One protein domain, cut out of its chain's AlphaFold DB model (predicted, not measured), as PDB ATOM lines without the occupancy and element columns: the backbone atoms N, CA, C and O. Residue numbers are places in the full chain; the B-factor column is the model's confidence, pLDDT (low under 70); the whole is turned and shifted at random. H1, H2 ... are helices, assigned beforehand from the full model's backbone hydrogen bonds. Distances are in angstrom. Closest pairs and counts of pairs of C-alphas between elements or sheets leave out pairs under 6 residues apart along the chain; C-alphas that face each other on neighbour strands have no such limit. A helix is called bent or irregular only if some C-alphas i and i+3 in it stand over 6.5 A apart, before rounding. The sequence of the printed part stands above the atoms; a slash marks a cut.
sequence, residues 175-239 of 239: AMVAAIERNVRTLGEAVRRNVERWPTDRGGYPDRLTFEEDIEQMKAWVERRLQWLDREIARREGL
ATOM      1  N   ALA A 175      49.057  71.588  97.723       98.56
ATOM      2  CA  ALA A 175      48.456  72.094  98.958       98.56
ATOM      3  C   ALA A 175      49.317  71.770 100.191       98.56
ATOM      4  O   ALA A 175      49.484  72.634 101.059       98.56
ATOM      5  N   MET A 176      49.897  70.565 100.238       98.44
ATOM      6  CA  MET A 176      50.808  70.124 101.297       98.44
ATOM      7  C   MET A 176      52.128  70.901 101.262       98.44
ATOM      8  O   MET A 176      52.542  71.441 102.289       98.44
ATOM      9  N   VAL A 177      52.749  71.049 100.086       98.06
ATOM     10  CA  VAL A 177      53.966  71.864  99.920       98.06
ATOM     11  C   VAL A 177      53.697  73.315 100.317       98.06
ATOM     12  O   VAL A 177      54.439  73.887 101.114       98.06
ATOM     13  N   ALA A 178      52.577  73.891  99.873       98.38
ATOM     14  CA  ALA A 178      52.198  75.244 100.266       98.38
ATOM     15  C   ALA A 178      51.960  75.376 101.782       98.38
ATOM     16  O   ALA A 178      52.184  76.452 102.337       98.38
ATOM     17  N   ALA A 179      51.497  74.324 102.471       98.19
ATOM     18  CA  ALA A 179      51.366  74.319 103.928       98.19
ATOM     19  C   ALA A 179      52.728  74.361 104.628       98.19
ATOM     20  O   ALA A 179      52.912  75.182 105.528       98.19
ATOM     21  N   ILE A 180      53.687  73.554 104.165       98.19
ATOM     22  CA  ILE A 180      55.071  73.572 104.658       98.19
ATOM     23  C   ILE A 180      55.668  74.972 104.481       98.19
ATOM     24  O   ILE A 180      56.156  75.572 105.436       98.19
ATOM     25  N   GLU A 181      55.551  75.553 103.288       98.25
ATOM     26  CA  GLU A 181      56.095  76.885 103.010       98.25
ATOM     27  C   GLU A 181      55.415  77.999 103.812       98.25
ATOM     28  O   GLU A 181      56.074  78.953 104.230       98.25
ATOM     29  N   ARG A 182      54.099  77.898 104.055       98.50
ATOM     30  CA  ARG A 182      53.402  78.823 104.961       98.50
ATOM     31  C   ARG A 182      53.975  78.736 106.372       98.50
ATOM     32  O   ARG A 182      54.210  79.780 106.967       98.50
ATOM     33  N   ASN A 183      54.240  77.534 106.881       97.88
ATOM     34  CA  ASN A 183      54.834  77.356 108.206       97.88
ATOM     35  C   ASN A 183      56.250  77.944 108.271       97.88
ATOM     36  O   ASN A 183      56.547  78.691 109.200       97.88
ATOM     37  N   VAL A 184      57.084  77.707 107.252       97.75
ATOM     38  CA  VAL A 184      58.423  78.318 107.144       97.75
ATOM     39  C   VAL A 184      58.340  79.847 107.177       97.75
ATOM     40  O   VAL A 184      59.061  80.489 107.942       97.75
ATOM     41  N   ARG A 185      57.416  80.449 106.414       98.25
ATOM     42  CA  ARG A 185      57.201  81.907 106.432       98.25
ATOM     43  C   ARG A 185      56.750  82.419 107.799       98.25
ATOM     44  O   ARG A 185      57.217  83.471 108.219       98.25
ATOM     45  N   THR A 186      55.877  81.686 108.486       98.25
ATOM     46  CA  THR A 186      55.422  82.032 109.842       98.25
ATOM     47  C   THR A 186      56.573  82.028 110.849       98.25
ATOM     48  O   THR A 186      56.612  82.890 111.724       98.25
ATOM     49  N   LEU A 187      57.521  81.091 110.729       97.38
ATOM     50  CA  LEU A 187      58.695  81.037 111.605       97.38
ATOM     51  C   LEU A 187      59.644  82.227 111.374       97.38
ATOM     52  O   LEU A 187      60.170  82.787 112.339       97.38
ATOM     53  N   GLY A 188      59.855  82.630 110.117       96.56
ATOM     54  CA  GLY A 188      60.663  83.802 109.762       96.56
ATOM     55  C   GLY A 188      62.055  83.794 110.413       96.56
ATOM     56  O   GLY A 188      62.762  82.787 110.405       96.56
ATOM     57  N   GLU A 189      62.450  84.907 111.036       96.94
ATOM     58  CA  GLU A 189      63.766  85.050 111.685       96.94
ATOM     59  C   GLU A 189      63.986  84.120 112.893       96.94
ATOM     60  O   GLU A 189      65.120  83.973 113.364       96.94
ATOM     61  N   ALA A 190      62.931  83.483 113.420       97.25
ATOM     62  CA  ALA A 190      63.069  82.528 114.515       97.25
ATOM     63  C   ALA A 190      63.938  81.326 114.121       97.25
ATOM     64  O   ALA A 190      64.676  80.832 114.971       97.25
ATOM     65  N   VAL A 191      63.926  80.920 112.846       94.69
ATOM     66  CA  VAL A 191      64.786  79.844 112.326       94.69
ATOM     67  C   VAL A 191      66.259  80.177 112.553       94.69
ATOM     68  O   VAL A 191      66.984  79.395 113.163       94.69
ATOM     69  N   ARG A 192      66.692  81.378 112.146       93.88
ATOM     70  CA  ARG A 192      68.086  81.820 112.301       93.88
ATOM     71  C   ARG A 192      68.502  81.866 113.771       93.88
ATOM     72  O   ARG A 192      69.529  81.297 114.127       93.88
ATOM     73  N   ARG A 193      67.678  82.473 114.636       95.88
ATOM     74  CA  ARG A 193      67.947  82.525 116.089       95.88
ATOM     75  C   ARG A 193      68.043  81.127 116.706       95.88
ATOM     76  O   ARG A 193      68.862  80.909 117.594       95.88
ATOM     77  N   ASN A 194      67.218  80.189 116.237       93.00
ATOM     78  CA  ASN A 194      67.242  78.804 116.692       93.00
ATOM     79  C   ASN A 194      68.542  78.101 116.284       93.00
ATOM     80  O   ASN A 194      69.202  77.532 117.145       93.00
ATOM     81  N   VAL A 195      68.941  78.184 115.013       90.19
ATOM     82  CA  VAL A 195      70.176  77.548 114.512       90.19
ATOM     83  C   VAL A 195      71.429  78.151 115.160       90.19
ATOM     84  O   VAL A 195      72.345  77.417 115.517       90.19
ATOM     85  N   GLU A 196      71.460  79.469 115.389       91.69
ATOM     86  CA  GLU A 196      72.555  80.138 116.112       91.69
ATOM     87  C   GLU A 196      72.671  79.646 117.566       91.69
ATOM     88  O   GLU A 196      73.776  79.477 118.087       91.69
ATOM     89  N   ARG A 197      71.535  79.405 118.237       92.12
ATOM     90  CA  ARG A 197      71.498  78.953 119.635       92.12
ATOM     91  C   ARG A 197      71.739  77.450 119.786       92.12
ATOM     92  O   ARG A 197      72.393  77.047 120.751       92.12
ATOM     93  N   TRP A 198      71.209  76.654 118.860       88.75
ATOM     94  CA  TRP A 198      71.274  75.193 118.819       88.75
ATOM     95  C   TRP A 198      71.752  74.722 117.435       88.75
ATOM     96  O   TRP A 198      70.933  74.353 116.590       88.75
ATOM     97  N   PRO A 199      73.074  74.717 117.193       82.44
ATOM     98  CA  PRO A 199      73.626  74.318 115.903       82.44
ATOM     99  C   PRO A 199      73.328  72.848 115.567       82.44
ATOM    100  O   PRO A 199      73.564  71.948 116.384       82.44
ATOM    101  N   THR A 200      72.838  72.589 114.352       77.12
ATOM    102  CA  THR A 200      72.479  71.237 113.879       77.12
ATOM    103  C   THR A 200      73.711  70.356 113.619       77.12
ATOM    104  O   THR A 200      73.654  69.130 113.754       77.12
ATOM    105  N   ASP A 201      74.872  70.969 113.367       75.94
ATOM    106  CA  ASP A 201      76.163  70.309 113.129       75.94
ATOM    107  C   ASP A 201      76.819  69.735 114.403       75.94
ATOM    108  O   ASP A 201      77.703  68.880 114.320       75.94
ATOM    109  N   ARG A 202      76.381  70.178 115.589       71.75
ATOM    110  CA  ARG A 202      77.002  69.848 116.890       71.75
ATOM    111  C   ARG A 202      76.066  69.152 117.879       71.75
ATOM    112  O   ARG A 202      76.519  68.724 118.938       71.75
ATOM    113  N   GLY A 203      74.778  69.037 117.556       70.44
ATOM    114  CA  GLY A 203      73.775  68.371 118.395       70.44
ATOM    115  C   GLY A 203      73.808  66.837 118.323       70.44
ATOM    116  O   GLY A 203      74.609  66.245 117.601       70.44
ATOM    117  N   GLY A 204      72.889  66.187 119.043       76.44
ATOM    118  CA  GLY A 204      72.676  64.732 119.002       76.44
ATOM    119  C   GLY A 204      71.841  64.234 117.813       76.44
ATOM    120  O   GLY A 204      71.438  63.075 117.816       76.44
ATOM    121  N   TYR A 205      71.549  65.094 116.831       79.25
ATOM    122  CA  TYR A 205      70.790  64.719 115.637       79.25
ATOM    123  C   TYR A 205      71.569  63.704 114.784       79.25
ATOM    124  O   TYR A 205      72.792  63.828 114.656       79.25
ATOM    125  N   PRO A 206      70.885  62.693 114.216       83.69
ATOM    126  CA  PRO A 206      71.533  61.634 113.443       83.69
ATOM    127  C   PRO A 206      72.093  62.134 112.105       83.69
ATOM    128  O   PRO A 206      73.023  61.530 111.575       83.69
ATOM    129  N   ASP A 207      71.556  63.232 111.573       82.25
ATOM    130  CA  ASP A 207      72.061  63.924 110.394       82.25
ATOM    131  C   ASP A 207      72.470  65.370 110.712       82.25
ATOM    132  O   ASP A 207      72.194  65.915 111.782       82.25
ATOM    133  N   ARG A 208      73.235  65.966 109.792       86.00
ATOM    134  CA  ARG A 208      73.830  67.307 109.926       86.00
ATOM    135  C   ARG A 208      73.213  68.290 108.942       86.00
ATOM    136  O   ARG A 208      73.928  69.044 108.294       86.00
ATOM    137  N   LEU A 209      71.896  68.221 108.792       88.25
ATOM    138  CA  LEU A 209      71.188  69.026 107.810       88.25
ATOM    139  C   LEU A 209      71.011  70.458 108.298       88.25
ATOM    140  O   LEU A 209      70.848  70.723 109.497       88.25
ATOM    141  N   THR A 210      71.012  71.386 107.352       91.25
ATOM    142  CA  THR A 210      70.462  72.717 107.590       91.25
ATOM    143  C   THR A 210      68.937  72.654 107.664       91.25
ATOM    144  O   THR A 210      68.307  71.671 107.266       91.25
ATOM    145  N   PHE A 211      68.321  73.724 108.165       91.88
ATOM    146  CA  PHE A 211      66.866  73.842 108.169       91.88
ATOM    147  C   PHE A 211      66.297  73.755 106.744       91.88
ATOM    148  O   PHE A 211      65.308  73.069 106.504       91.88
ATOM    149  N   GLU A 212      66.945  74.408 105.780       94.25
ATOM    150  CA  GLU A 212      66.529  74.418 104.379       94.25
ATOM    151  C   GLU A 212      66.629  73.023 103.747       94.25
ATOM    152  O   GLU A 212      65.704  72.593 103.058       94.25
ATOM    153  N   GLU A 213      67.712  72.289 104.016       94.56
ATOM    154  CA  GLU A 213      67.893  70.918 103.526       94.56
ATOM    155  C   GLU A 213      66.861  69.945 104.112       94.56
ATOM    156  O   GLU A 213      66.414  69.030 103.413       94.56
ATOM    157  N   ASP A 214      66.470  70.131 105.376       93.25
ATOM    158  CA  ASP A 214      65.430  69.324 106.017       93.25
ATOM    159  C   ASP A 214      64.043  69.601 105.409       93.25
ATOM    160  O   ASP A 214      63.298  68.675 105.087       93.25
ATOM    161  N   ILE A 215      63.723  70.872 105.138       96.69
ATOM    162  CA  ILE A 215      62.474  71.258 104.466       96.69
ATOM    163  C   ILE A 215      62.382  70.666 103.053       96.69
ATOM    164  O   ILE A 215      61.324  70.150 102.675       96.69
ATOM    165  N   GLU A 216      63.460  70.700 102.271       97.81
ATOM    166  CA  GLU A 216      63.458  70.105 100.928       97.81
ATOM    167  C   GLU A 216      63.325  68.576 100.977       97.81
ATOM    168  O   GLU A 216      62.584  67.986 100.183       97.81
ATOM    169  N   GLN A 217      63.943  67.921 101.964       96.06
ATOM    170  CA  GLN A 217      63.731  66.491 102.197       96.06
ATOM    171  C   GLN A 217      62.289  66.165 102.585       96.06
ATOM    172  O   GLN A 217      61.729  65.207 102.043       96.06
ATOM    173  N   MET A 218      61.672  66.966 103.456       97.75
ATOM    174  CA  MET A 218      60.273  66.812 103.857       97.75
ATOM    175  C   MET A 218      59.332  66.929 102.648       97.75
ATOM    176  O   MET A 218      58.468  66.070 102.455       97.75
ATOM    177  N   LYS A 219      59.522  67.938 101.785       98.62
ATOM    178  CA  LYS A 219      58.726  68.114 100.555       98.62
ATOM    179  C   LYS A 219      58.865  66.913  99.614       98.62
ATOM    180  O   LYS A 219      57.856  66.338  99.202       98.62
ATOM    181  N   ALA A 220      60.098  66.484  99.342       98.44
ATOM    182  CA  ALA A 220      60.361  65.334  98.478       98.44
ATOM    183  C   ALA A 220      59.819  64.020  99.073       98.44
ATOM    184  O   ALA A 220      59.389  63.119  98.350       98.44
ATOM    185  N   TRP A 221      59.836  63.880 100.402       98.50
ATOM    186  CA  TRP A 221      59.234  62.738 101.083       98.50
ATOM    187  C   TRP A 221      57.709  62.737 100.937       98.50
ATOM    188  O   TRP A 221      57.143  61.691 100.613       98.50
ATOM    189  N   VAL A 222      57.054  63.891 101.117       98.69
ATOM    190  CA  VAL A 222      55.595  64.043 100.979       98.69
ATOM    191  C   VAL A 222      55.137  63.646  99.581       98.69
ATOM    192  O   VAL A 222      54.202  62.855  99.459       98.69
ATOM    193  N   GLU A 223      55.815  64.116  98.535       98.56
ATOM    194  CA  GLU A 223      55.516  63.726  97.152       98.56
ATOM    195  C   GLU A 223      55.533  62.193  96.994       98.56
ATOM    196  O   GLU A 223      54.531  61.578  96.607       98.56
ATOM    197  N   ARG A 224      56.641  61.544  97.384       98.81
ATOM    198  CA  ARG A 224      56.782  60.082  97.288       98.81
ATOM    199  C   ARG A 224      55.741  59.336  98.123       98.81
ATOM    200  O   ARG A 224      55.238  58.296  97.687       98.81
ATOM    201  N   ARG A 225      55.403  59.847  99.311       98.75
ATOM    202  CA  ARG A 225      54.392  59.266 100.205       98.75
ATOM    203  C   ARG A 225      53.012  59.283  99.562       98.75
ATOM    204  O   ARG A 225      52.349  58.249  99.545       98.75
ATOM    205  N   LEU A 226      52.592  60.428  99.028       98.75
ATOM    206  CA  LEU A 226      51.276  60.590  98.409       98.75
ATOM    207  C   LEU A 226      51.140  59.697  97.170       98.75
ATOM    208  O   LEU A 226      50.155  58.972  97.055       98.75
ATOM    209  N   GLN A 227      52.165  59.651  96.312       98.62
ATOM    210  CA  GLN A 227      52.185  58.767  95.141       98.62
ATOM    211  C   GLN A 227      52.140  57.279  95.524       98.62
ATOM    212  O   GLN A 227      51.506  56.469  94.841       98.62
ATOM    213  N   TRP A 228      52.830  56.885  96.599       98.81
ATOM    214  CA  TRP A 228      52.764  55.515  97.100       98.81
ATOM    215  C   TRP A 228      51.378  55.185  97.672       98.81
ATOM    216  O   TRP A 228      50.836  54.127  97.348       98.81
ATOM    217  N   LEU A 229      50.777  56.092  98.450       98.88
ATOM    218  CA  LEU A 229      49.428  55.924  98.998       98.88
ATOM    219  C   LEU A 229      48.364  55.834  97.900       98.88
ATOM    220  O   LEU A 229      47.480  54.985  98.005       98.88
ATOM    221  N   ASP A 230      48.483  56.624  96.828       98.75
ATOM    222  CA  ASP A 230      47.590  56.547  95.665       98.75
ATOM    223  C   ASP A 230      47.543  55.110  95.097       98.75
ATOM    224  O   ASP A 230      46.463  54.573  94.839       98.75
ATOM    225  N   ARG A 231      48.702  54.441  94.981       98.69
ATOM    226  CA  ARG A 231      48.794  53.046  94.506       98.69
ATOM    227  C   ARG A 231      48.323  52.031  95.546       98.69
ATOM    228  O   ARG A 231      47.582  51.107  95.213       98.69
ATOM    229  N   GLU A 232      48.761  52.175  96.792       98.75
ATOM    230  CA  GLU A 232      48.478  51.197  97.845       98.75
ATOM    231  C   GLU A 232      46.993  51.187  98.237       98.75
ATOM    232  O   GLU A 232      46.413  50.117  98.439       98.75
ATOM    233  N   ILE A 233      46.347  52.353  98.292       98.62
ATOM    234  CA  ILE A 233      44.914  52.458  98.596       98.62
ATOM    235  C   ILE A 233      44.079  51.887  97.445       98.62
ATOM    236  O   ILE A 233      43.140  51.138  97.710       98.62
ATOM    237  N   ALA A 234      44.449  52.148  96.185       98.25
ATOM    238  CA  ALA A 234      43.789  51.539  95.028       98.25
ATOM    239  C   ALA A 234      43.919  50.005  95.029       98.25
ATOM    240  O   ALA A 234      42.941  49.295  94.803       98.25
ATOM    241  N   ARG A 235      45.109  49.477  95.357       98.06
ATOM    242  CA  ARG A 235      45.331  48.030  95.510       98.06
ATOM    243  C   ARG A 235      44.425  47.437  96.589       98.06
ATOM    244  O   ARG A 235      43.847  46.376  96.380       98.06
ATOM    245  N   ARG A 236      44.309  48.107  97.740       97.12
ATOM    246  CA  ARG A 236      43.478  47.647  98.863       97.12
ATOM    247  C   ARG A 236      41.991  47.728  98.559       97.12
ATOM    248  O   ARG A 236      41.278  46.825  98.967       97.12
ATOM    249  N   GLU A 237      41.527  48.750  97.842       96.94
ATOM    250  CA  GLU A 237      40.123  48.865  97.420       96.94
ATOM    251  C   GLU A 237      39.640  47.629  96.642       96.94
ATOM    252  O   GLU A 237      38.478  47.254  96.782       96.94
ATOM    253  N   GLY A 238      40.531  46.991  95.870       89.75
ATOM    254  CA  GLY A 238      40.240  45.793  95.074       89.75
ATOM    255  C   GLY A 238      40.408  44.439  95.780       89.75
ATOM    256  O   GLY A 238      40.120  43.418  95.158       89.75
ATOM    257  N   LEU A 239      40.882  44.410  97.033       83.75
ATOM    258  CA  LEU A 239      40.849  43.206  97.886       83.75
ATOM    259  C   LEU A 239      39.430  42.967  98.397       83.75
ATOM    260  O   LEU A 239      39.137  41.849  98.873       83.75
TER     261      LEU A 239
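What this domain is: This is residues 175 to 239 of the 239 residues of an uncharacterized protein of Verrucomicrobia subdivision 3 bacterium (UniProt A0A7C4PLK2). One long helix, H3, makes the long axis, and the shorter helix H1 runs the opposite way beside its first part; the two touch near the first residues of H1 and open from there as a narrow V. At the open end of the V the short helix H2 and a long loop, residues 198 to 210, lead from H1 round to H3; residues 202 to 207 of this loop stick out, and so do residues 227 to 239 at the far end of H3. The printed part has 65 residues with three named helices, H1, H2 and H3 in that order, and no named strand; the class is all helix. The whole is only just extended, close to loose, with a radius of gyration of the C-alphas of 16.3 A, and only just flat, spanning 52 by 26 by 13 A.

Where its parts are: Find C-alpha 175 at (48.456, 72.094, 98.958), where H1 begins; it holds residues 175 to 187 and measures 18.6 A from first to last C-alpha. After a tight link of 2 residues you reach C-alpha 190 at (63.069, 82.528, 114.515), where H2 begins; it holds residues 190 to 197 and measures 10.5 A. A long link of 13 residues then leads to H3, residues 211 to 237, which runs 38.1 A and ends at C-alpha 237 at (40.123, 48.865, 97.420).

How they stand to each other: Begin with H1 and H3, which touch, with 4 pairs of C-alphas within 8 A. Look at the C-alphas of Val 177 and Lys 219, their closest pair, 6.1 A apart. Their lines stand at a shallow tilt of 26 degrees, and they run opposite ways. H1 touches H3 with residues 176 to 180 alone, and H3 touches H1 with residues 215 to 222 alone. H1 and H2 meet only through their link. H2 and H3 are close but not clearly touching: their closest C-alphas, those of Val 191 and Phe 211, are 7.6 A apart, at a steep tilt of 61 degrees, opposite ways. In H1, H2 and H3 every O i to N i+4 pair is within hydrogen-bond range, and no helix is bent or irregular.

The domain as a whole: The two C-alphas farthest apart are those of Glu 196 and Leu 239, 52.0 A, and Leu 239 is the chain's last residue. Three stretches stand free: residues 185 to 190, of which 185 to 187 belong to H1; residues 202 to 207; and residues 227 to 239, of which 227 to 237 belong to H3. Without them the body has 40 residues and spans 34 by 20 by 9 A. The printed part has no cut, and its long link is the one from H2 to H3. The mean pLDDT of the printed part is 93.5, and no printed residue is under 70.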